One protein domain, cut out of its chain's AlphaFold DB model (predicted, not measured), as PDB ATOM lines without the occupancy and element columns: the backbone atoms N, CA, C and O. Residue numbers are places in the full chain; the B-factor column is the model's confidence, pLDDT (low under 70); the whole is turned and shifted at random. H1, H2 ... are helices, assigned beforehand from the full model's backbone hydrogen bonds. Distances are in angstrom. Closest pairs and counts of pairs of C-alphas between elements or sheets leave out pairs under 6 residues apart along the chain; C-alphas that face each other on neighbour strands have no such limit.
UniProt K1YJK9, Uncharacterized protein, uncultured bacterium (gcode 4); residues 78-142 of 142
ATOM      1  N   GLY A  78      52.950 -22.413 -13.180       71.56
ATOM      2  CA  GLY A  78      52.887 -23.497 -12.194       71.56
ATOM      3  C   GLY A  78      51.595 -23.515 -11.363       71.56
ATOM      4  O   GLY A  78      50.514 -23.197 -11.856       71.56
ATOM      5  N   LYS A  79      51.701 -23.855 -10.070       75.62
ATOM      6  CA  LYS A  79      50.557 -24.022  -9.145       75.62
ATOM      7  C   LYS A  79      49.600 -22.820  -9.119       75.62
ATOM      8  O   LYS A  79      48.387 -22.997  -9.049       75.62
ATOM      9  N   THR A  80      50.121 -21.599  -9.225       76.44
ATOM     10  CA  THR A  80      49.312 -20.369  -9.223       76.44
ATOM     11  C   THR A  80      48.404 -20.274 -10.450       76.44
ATOM     12  O   THR A  80      47.275 -19.800 -10.338       76.44
ATOM     13  N   LYS A  81      48.862 -20.758 -11.612       79.50
ATOM     14  CA  LYS A  81      48.062 -20.793 -12.847       79.50
ATOM     15  C   LYS A  81      46.864 -21.733 -12.692       79.50
ATOM     16  O   LYS A  81      45.756 -21.368 -13.075       79.50
ATOM     17  N   LEU A  82      47.069 -22.881 -12.043       75.75
ATOM     18  CA  LEU A  82      46.009 -23.845 -11.757       75.75
ATOM     19  C   LEU A  82      44.974 -23.296 -10.760       75.75
ATOM     20  O   LEU A  82      43.779 -23.408 -10.999       75.75
ATOM     21  N   ILE A  83      45.409 -22.630  -9.687       78.62
ATOM     22  CA  ILE A  83      44.492 -22.001  -8.717       78.62
ATOM     23  C   ILE A  83      43.628 -20.926  -9.392       78.62
ATOM     24  O   ILE A  83      42.414 -20.896  -9.202       78.62
ATOM     25  N   LEU A  84      44.234 -20.072 -10.224       79.25
ATOM     26  CA  LEU A  84      43.504 -19.041 -10.968       79.25
ATOM     27  C   LEU A  84      42.536 -19.636 -11.994       79.25
ATOM     28  O   LEU A  84      41.482 -19.057 -12.249       79.25
ATOM     29  N   PHE A  85      42.872 -20.787 -12.576       77.69
ATOM     30  CA  PHE A  85      41.974 -21.513 -13.466       77.69
ATOM     31  C   PHE A  85      40.768 -22.086 -12.724       77.69
ATOM     32  O   PHE A  85      39.644 -21.935 -13.193       77.69
ATOM     33  N   ILE A  86      40.971 -22.663 -11.540       76.56
ATOM     34  CA  ILE A  86      39.873 -23.122 -10.679       76.56
ATOM     35  C   ILE A  86      38.951 -21.957 -10.338       76.56
ATOM     36  O   ILE A  86      37.742 -22.055 -10.523       76.56
ATOM     37  N   GLU A  87      39.518 -20.832  -9.903       74.88
ATOM     38  CA  GLU A  87      38.742 -19.637  -9.569       74.88
ATOM     39  C   GLU A  87      37.977 -19.092 -10.788       74.88
ATOM     40  O   GLU A  87      36.837 -18.639 -10.670       74.88
ATOM     41  N   TYR A  88      38.581 -19.169 -11.978       75.00
ATOM     42  CA  TYR A  88      37.923 -18.814 -13.231       75.00
ATOM     43  C   TYR A  88      36.725 -19.724 -13.523       75.00
ATOM     44  O   TYR A  88      35.648 -19.227 -13.859       75.00
ATOM     45  N   LEU A  89      36.890 -21.040 -13.370       73.44
ATOM     46  CA  LEU A  89      35.804 -21.999 -13.555       73.44
ATOM     47  C   LEU A  89      34.676 -21.752 -12.550       73.44
ATOM     48  O   LEU A  89      33.522 -21.659 -12.950       73.44
ATOM     49  N   GLU A  90      35.007 -21.544 -11.273       71.19
ATOM     50  CA  GLU A  90      34.026 -21.277 -10.214       71.19
ATOM     51  C   GLU A  90      33.191 -20.018 -10.472       71.19
ATOM     52  O   GLU A  90      31.991 -20.008 -10.194       71.19
ATOM     53  N   LYS A  91      33.815 -18.952 -10.986       69.56
ATOM     54  CA  LYS A  91      33.140 -17.665 -11.195       69.56
ATOM     55  C   LYS A  91      32.423 -17.556 -12.536       69.56
ATOM     56  O   LYS A  91      31.426 -16.843 -12.609       69.56
ATOM     57  N   PHE A  92      32.916 -18.215 -13.587       68.94
ATOM     58  CA  PHE A  92      32.469 -17.933 -14.957       68.94
ATOM     59  C   PHE A  92      32.001 -19.145 -15.758       68.94
ATOM     60  O   PHE A  92      31.284 -18.957 -16.740       68.94
ATOM     61  N   VAL A  93      32.364 -20.371 -15.377       66.56
ATOM     62  CA  VAL A  93      31.998 -21.574 -16.134       66.56
ATOM     63  C   VAL A  93      31.005 -22.387 -15.318       66.56
ATOM     64  O   VAL A  93      31.364 -23.159 -14.442       66.56
ATOM     65  N   THR A  94      29.718 -22.194 -15.604       57.66
ATOM     66  CA  THR A  94      28.621 -22.868 -14.888       57.66
ATOM     67  C   THR A  94      27.940 -23.976 -15.693       57.66
ATOM     68  O   THR A  94      27.070 -24.649 -15.149       57.66
ATOM     69  N   THR A  95      28.321 -24.182 -16.958       55.59
ATOM     70  CA  THR A  95      27.598 -25.058 -17.904       55.59
ATOM     71  C   THR A  95      28.463 -26.055 -18.670       55.59
ATOM     72  O   THR A  95      27.922 -26.865 -19.417       55.59
ATOM     73  N   SER A  96      29.787 -26.031 -18.514       56.88
ATOM     74  CA  SER A  96      30.645 -27.015 -19.176       56.88
ATOM     75  C   SER A  96      30.699 -28.300 -18.349       56.88
ATOM     76  O   SER A  96      31.304 -28.335 -17.277       56.88
ATOM     77  N   THR A  97      30.053 -29.354 -18.841       60.44
ATOM     78  CA  THR A  97      30.139 -30.698 -18.268       60.44
ATOM     79  C   THR A  97      31.451 -31.343 -18.706       60.44
ATOM     80  O   THR A  97      31.631 -31.623 -19.887       60.44
ATOM     81  N   TYR A  98      32.364 -31.571 -17.764       66.50
ATOM     82  CA  TYR A  98      33.606 -32.311 -18.007       66.50
ATOM     83  C   TYR A  98      33.510 -33.668 -17.313       66.50
ATOM     84  O   TYR A  98      33.069 -33.732 -16.167       66.50
ATOM     85  N   ALA A  99      33.907 -34.756 -17.973       65.38
ATOM     86  CA  ALA A  99      33.811 -36.087 -17.381       65.38
ATOM     87  C   ALA A  99      34.914 -36.337 -16.341       65.38
ATOM     88  O   ALA A  99      34.730 -37.139 -15.427       65.38
ATOM     89  N   ASN A 100      36.065 -35.668 -16.471       70.00
ATOM     90  CA  ASN A 100      37.179 -35.788 -15.534       70.00
ATOM     91  C   ASN A 100      38.125 -34.568 -15.567       70.00
ATOM     92  O   ASN A 100      38.044 -33.700 -16.437       70.00
ATOM     93  N   VAL A 101      39.033 -34.518 -14.586       70.81
ATOM     94  CA  VAL A 101      40.056 -33.470 -14.420       70.81
ATOM     95  C   VAL A 101      40.998 -33.379 -15.625       70.81
ATOM     96  O   VAL A 101      41.342 -32.279 -16.049       70.81
ATOM     97  N   SER A 102      41.398 -34.515 -16.196       68.38
ATOM     98  CA  SER A 102      42.327 -34.549 -17.332       68.38
ATOM     99  C   SER A 102      41.680 -33.963 -18.597       68.38
ATOM    100  O   SER A 102      42.288 -33.152 -19.285       68.38
ATOM    101  N   GLU A 103      40.398 -34.243 -18.841       71.88
ATOM    102  CA  GLU A 103      39.610 -33.672 -19.935       71.88
ATOM    103  C   GLU A 103      39.470 -32.152 -19.780       71.88
ATOM    104  O   GLU A 103      39.726 -31.411 -20.729       71.88
ATOM    105  N   LEU A 104      39.167 -31.679 -18.564       74.56
ATOM    106  CA  LEU A 104      39.132 -30.254 -18.229       74.56
ATOM    107  C   LEU A 104      40.471 -29.563 -18.543       74.56
ATOM    108  O   LEU A 104      40.483 -28.506 -19.172       74.56
ATOM    109  N   LEU A 105      41.594 -30.153 -18.126       72.56
ATOM    110  CA  LEU A 105      42.932 -29.585 -18.319       72.56
ATOM    111  C   LEU A 105      43.429 -29.713 -19.765       72.56
ATOM    112  O   LEU A 105      44.193 -28.870 -20.219       72.56
ATOM    113  N   SER A 106      42.961 -30.713 -20.511       66.88
ATOM    114  CA  SER A 106      43.311 -30.920 -21.923       66.88
ATOM    115  C   SER A 106      42.601 -29.967 -22.894       66.88
ATOM    116  O   SER A 106      42.871 -29.984 -24.097       66.88
ATOM    117  N   THR A 107      41.681 -29.130 -22.404       66.81
ATOM    118  CA  THR A 107      41.028 -28.114 -23.239       66.81
ATOM    119  C   THR A 107      42.028 -27.066 -23.751       66.81
ATOM    120  O   THR A 107      43.113 -26.901 -23.203       66.81
ATOM    121  N   GLN A 108      41.648 -26.310 -24.797       66.06
ATOM    122  CA  GLN A 108      42.480 -25.318 -25.525       66.06
ATOM    123  C   GLN A 108      43.144 -24.211 -24.667       66.06
ATOM    124  O   GLN A 108      43.802 -23.319 -25.198       66.06
ATOM    125  N   TRP A 109      42.951 -24.235 -23.352       68.88
ATOM    126  CA  TRP A 109      43.453 -23.275 -22.382       68.88
ATOM    127  C   TRP A 109      44.925 -23.495 -22.022       68.88
ATOM    128  O   TRP A 109      45.587 -22.539 -21.610       68.88
ATOM    129  N   PHE A 110      45.441 -24.718 -22.185       78.19
ATOM    130  CA  PHE A 110      46.783 -25.093 -21.736       78.19
ATOM    131  C   PHE A 110      47.579 -25.829 -22.807       78.19
ATOM    132  O   PHE A 110      47.038 -26.514 -23.674       78.19
ATOM    133  N   THR A 111      48.900 -25.678 -22.745       77.88
ATOM    134  CA  THR A 111      49.815 -26.472 -23.573       77.88
ATOM    135  C   THR A 111      50.035 -27.852 -22.950       77.88
ATOM    136  O   THR A 111      49.973 -27.990 -21.732       77.88
ATOM    137  N   ALA A 112      50.353 -28.874 -23.755       75.12
ATOM    138  CA  ALA A 112      50.572 -30.244 -23.261       75.12
ATOM    139  C   ALA A 112      51.596 -30.319 -22.108       75.12
ATOM    140  O   ALA A 112      51.394 -31.043 -21.141       75.12
ATOM    141  N   LYS A 113      52.647 -29.492 -22.166       76.50
ATOM    142  CA  LYS A 113      53.658 -29.389 -21.107       76.50
ATOM    143  C   LYS A 113      53.094 -28.827 -19.794       76.50
ATOM    144  O   LYS A 113      53.456 -29.288 -18.721       76.50
ATOM    145  N   GLU A 114      52.204 -27.840 -19.869       76.19
ATOM    146  CA  GLU A 114      51.549 -27.274 -18.684       76.19
ATOM    147  C   GLU A 114      50.544 -28.252 -18.076       76.19
ATOM    148  O   GLU A 114      50.423 -28.316 -16.857       76.19
ATOM    149  N   VAL A 115      49.862 -29.043 -18.907       78.19
ATOM    150  CA  VAL A 115      48.965 -30.108 -18.438       78.19
ATOM    151  C   VAL A 115      49.745 -31.158 -17.645       78.19
ATOM    152  O   VAL A 115      49.338 -31.486 -16.535       78.19
ATOM    153  N   GLU A 116      50.902 -31.608 -18.139       76.56
ATOM    154  CA  GLU A 116      51.775 -32.534 -17.401       76.56
ATOM    155  C   GLU A 116      52.252 -31.942 -16.061       76.56
ATOM    156  O   GLU A 116      52.228 -32.621 -15.031       76.56
ATOM    157  N   GLU A 117      52.639 -30.661 -16.036       79.31
ATOM    158  CA  GLU A 117      53.022 -29.961 -14.802       79.31
ATOM    159  C   GLU A 117      51.849 -29.871 -13.807       79.31
ATOM    160  O   GLU A 117      52.029 -30.034 -12.597       79.31
ATOM    161  N   PHE A 118      50.631 -29.647 -14.295       79.25
ATOM    162  CA  PHE A 118      49.426 -29.597 -13.472       79.25
ATOM    163  C   PHE A 118      49.015 -30.952 -12.919       79.25
ATOM    164  O   PHE A 118      48.668 -31.033 -11.742       79.25
ATOM    165  N   GLU A 119      49.096 -32.010 -13.720       77.00
ATOM    166  CA  GLU A 119      48.837 -33.374 -13.264       77.00
ATOM    167  C   GLU A 119      49.844 -33.791 -12.180       77.00
ATOM    168  O   GLU A 119      49.450 -34.365 -11.165       77.00
ATOM    169  N   GLN A 120      51.119 -33.402 -12.305       78.50
ATOM    170  CA  GLN A 120      52.122 -33.620 -11.255       78.50
ATOM    171  C   GLN A 120      51.811 -32.846  -9.964       78.50
ATOM    172  O   GLN A 120      51.945 -33.389  -8.860       78.50
ATOM    173  N   VAL A 121      51.372 -31.589 -10.073       78.12
ATOM    174  CA  VAL A 121      50.970 -30.778  -8.911       78.12
ATOM    175  C   VAL A 121      49.731 -31.364  -8.234       78.12
ATOM    176  O   VAL A 121      49.713 -31.463  -7.011       78.12
ATOM    177  N   LEU A 122      48.731 -31.802  -9.002       76.88
ATOM    178  CA  LEU A 122      47.512 -32.435  -8.488       76.88
ATOM    179  C   LEU A 122      47.789 -33.800  -7.846       76.88
ATOM    180  O   LEU A 122      47.174 -34.140  -6.838       76.88
ATOM    181  N   TYR A 123      48.750 -34.558  -8.377       76.62
ATOM    182  CA  TYR A 123      49.202 -35.811  -7.772       76.62
ATOM    183  C   TYR A 123      49.904 -35.584  -6.424       76.62
ATOM    184  O   TYR A 123      49.771 -36.384  -5.495       76.62
ATOM    185  N   THR A 124      50.638 -34.474  -6.304       79.12
ATOM    186  CA  THR A 124      51.373 -34.104  -5.084       79.12
ATOM    187  C   THR A 124      50.457 -33.461  -4.033       79.12
ATOM    188  O   THR A 124      50.630 -33.688  -2.837       79.12
ATOM    189  N   ASP A 125      49.463 -32.686  -4.468       78.19
ATOM    190  CA  ASP A 125      48.528 -31.941  -3.623       78.19
ATOM    191  C   ASP A 125      47.111 -32.534  -3.711       78.19
ATOM    192  O   ASP A 125      46.249 -32.097  -4.481       78.19
ATOM    193  N   LYS A 126      46.874 -33.566  -2.890       76.56
ATOM    194  CA  LYS A 126      45.607 -34.318  -2.857       76.56
ATOM    195  C   LYS A 126      44.396 -33.473  -2.455       76.56
ATOM    196  O   LYS A 126      43.276 -33.813  -2.824       76.56
ATOM    197  N   GLU A 127      44.596 -32.404  -1.686       79.94
ATOM    198  CA  GLU A 127      43.512 -31.505  -1.278       79.94
ATOM    199  C   GLU A 127      43.008 -30.698  -2.477       79.94
ATOM    200  O   GLU A 127      41.805 -30.633  -2.732       79.94
ATOM    201  N   LEU A 128      43.941 -30.173  -3.275       73.50
ATOM    202  CA  LEU A 128      43.648 -29.443  -4.503       73.50
ATOM    203  C   LEU A 128      42.970 -30.333  -5.557       73.50
ATOM    204  O   LEU A 128      42.024 -29.902  -6.216       73.50
ATOM    205  N   SER A 129      43.425 -31.584  -5.685       75.00
ATOM    206  CA  SER A 129      42.809 -32.595  -6.556       75.00
ATOM    207  C   SER A 129      41.367 -32.893  -6.154       75.00
ATOM    208  O   SER A 129      40.477 -32.823  -7.001       75.00
ATOM    209  N   LYS A 130      41.113 -33.123  -4.862       78.56
ATOM    210  CA  LYS A 130      39.760 -33.369  -4.360       78.56
ATOM    211  C   LYS A 130      38.834 -32.170  -4.582       78.56
ATOM    212  O   LYS A 130      37.697 -32.348  -5.008       78.56
ATOM    213  N   HIS A 131      39.327 -30.949  -4.355       76.56
ATOM    214  CA  HIS A 131      38.555 -29.730  -4.623       76.56
ATOM    215  C   HIS A 131      38.182 -29.609  -6.105       76.56
ATOM    216  O   HIS A 131      37.057 -29.235  -6.424       76.56
ATOM    217  N   LEU A 132      39.085 -29.970  -7.023       74.25
ATOM    218  CA  LEU A 132      38.793 -29.977  -8.458       74.25
ATOM    219  C   LEU A 132      37.708 -30.998  -8.825       74.25
ATOM    220  O   LEU A 132      36.774 -30.676  -9.558       74.25
ATOM    221  N   GLU A 133      37.829 -32.221  -8.311       75.38
ATOM    222  CA  GLU A 133      36.894 -33.321  -8.573       75.38
ATOM    223  C   GLU A 133      35.489 -33.014  -8.050       75.38
ATOM    224  O   GLU A 133      34.508 -33.173  -8.784       75.38
ATOM    225  N   ASP A 134      35.386 -32.496  -6.823       74.75
ATOM    226  CA  ASP A 134      34.115 -32.075  -6.229       74.75
ATOM    227  C   ASP A 134      33.434 -31.007  -7.104       74.75
ATOM    228  O   ASP A 134      32.218 -31.033  -7.317       74.75
ATOM    229  N   LYS A 135      34.214 -30.087  -7.685       70.81
ATOM    230  CA  LYS A 135      33.694 -29.020  -8.554       70.81
ATOM    231  C   LYS A 135      33.238 -29.541  -9.912       70.81
ATOM    232  O   LYS A 135      32.163 -29.148 -10.368       70.81
ATOM    233  N   ILE A 136      33.989 -30.449 -10.530       69.31
ATOM    234  CA  ILE A 136      33.579 -31.120 -11.775       69.31
ATOM    235  C   ILE A 136      32.278 -31.906 -11.562       69.31
ATOM    236  O   ILE A 136      31.362 -31.837 -12.388       69.31
ATOM    237  N   MET A 137      32.138 -32.583 -10.419       64.56
ATOM    238  CA  MET A 137      30.922 -33.321 -10.080       64.56
ATOM    239  C   MET A 137      29.704 -32.400  -9.913       64.56
ATOM    240  O   MET A 137      28.611 -32.739 -10.372       64.56
ATOM    241  N   ILE A 138      29.878 -31.226  -9.294       61.84
ATOM    242  CA  ILE A 138      28.813 -30.218  -9.156       61.84
ATOM    243  C   ILE A 138      28.408 -29.654 -10.525       61.84
ATOM    244  O   ILE A 138      27.216 -29.486 -10.779       61.84
ATOM    245  N   MET A 139      29.371 -29.404 -11.418       62.41
ATOM    246  CA  MET A 139      29.106 -28.912 -12.780       62.41
ATOM    247  C   MET A 139      28.407 -29.950 -13.674       62.41
ATOM    248  O   MET A 139      27.696 -29.576 -14.600       62.41
ATOM    249  N   THR A 140      28.555 -31.245 -13.381       57.06
ATOM    250  CA  THR A 140      27.948 -32.346 -14.155       57.06
ATOM    251  C   THR A 140      26.507 -32.674 -13.742       57.06
ATOM    252  O   THR A 140      25.767 -33.277 -14.512       57.06
ATOM    253  N   LYS A 141      26.087 -32.299 -12.525       52.75
ATOM    254  CA  LYS A 141      24.769 -32.654 -11.956       52.75
ATOM    255  C   LYS A 141      23.669 -31.592 -12.141       52.75
ATOM    256  O   LYS A 141      22.605 -31.744 -11.542       52.75
ATOM    257  N   LYS A 142      23.913 -30.527 -12.907       44.91
ATOM    258  CA  LYS A 142      22.924 -29.479 -13.223       44.91
ATOM    259  C   LYS A 142      22.286 -29.706 -14.584       44.91
ATOM    260  O   LYS A 142      21.073 -29.422 -14.680       44.91
TER     261      LYS A 142
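Overview. This is residues 78 to 142 of the 142 residues of an uncharacterized protein of uncultured bacterium (gcode 4) (UniProt K1YJK9). H4 and H3 meet near their ends as a V, with short H2 between the arms and H1 over one side, running beside H4. Here are 65 residues with four named helices, H1 H2 H3 H4, and no named strand: all helix. The whole is compact and rounded, radius of gyration of the C-alphas 11.1 A, spanning 31 by 25 by 19 A.

Arrangement. Start at H4, residues 126 to 140. H3, residues 112 to 124, only just touches it, 3 pairs of C-alphas within 8 A, only at the corner, closest C-alphas Leu 122 and Ser 129, 5.1 A, at a steep tilt of 66 degrees, opposite ways. H2, residues 101 to 105, only just touches residues 132 to 136 of H4, with 3 pairs; closest are C-alphas Val 101 and Glu 133, 6.6 A. H1, residues 79 to 92, is close to H4 but not clearly touching, closest C-alphas Ile 86 and Leu 132, 7.3 A. In the four helices every O i to N i+4 pair is within hydrogen-bond range.

Along the chain. Find C-alpha 79 at (50.557, -24.022, -9.145); H1 runs 20.0 A from there. H3 covers 18.6 A; H4 covers 21.1 A to C-alpha 140 at (27.948, -32.346, -14.155).

Size, cuts and confidence. The printed part has no cut and no long link; pLDDT is under 70 at 21 residues, among them 91 to 99 and 136 to 142.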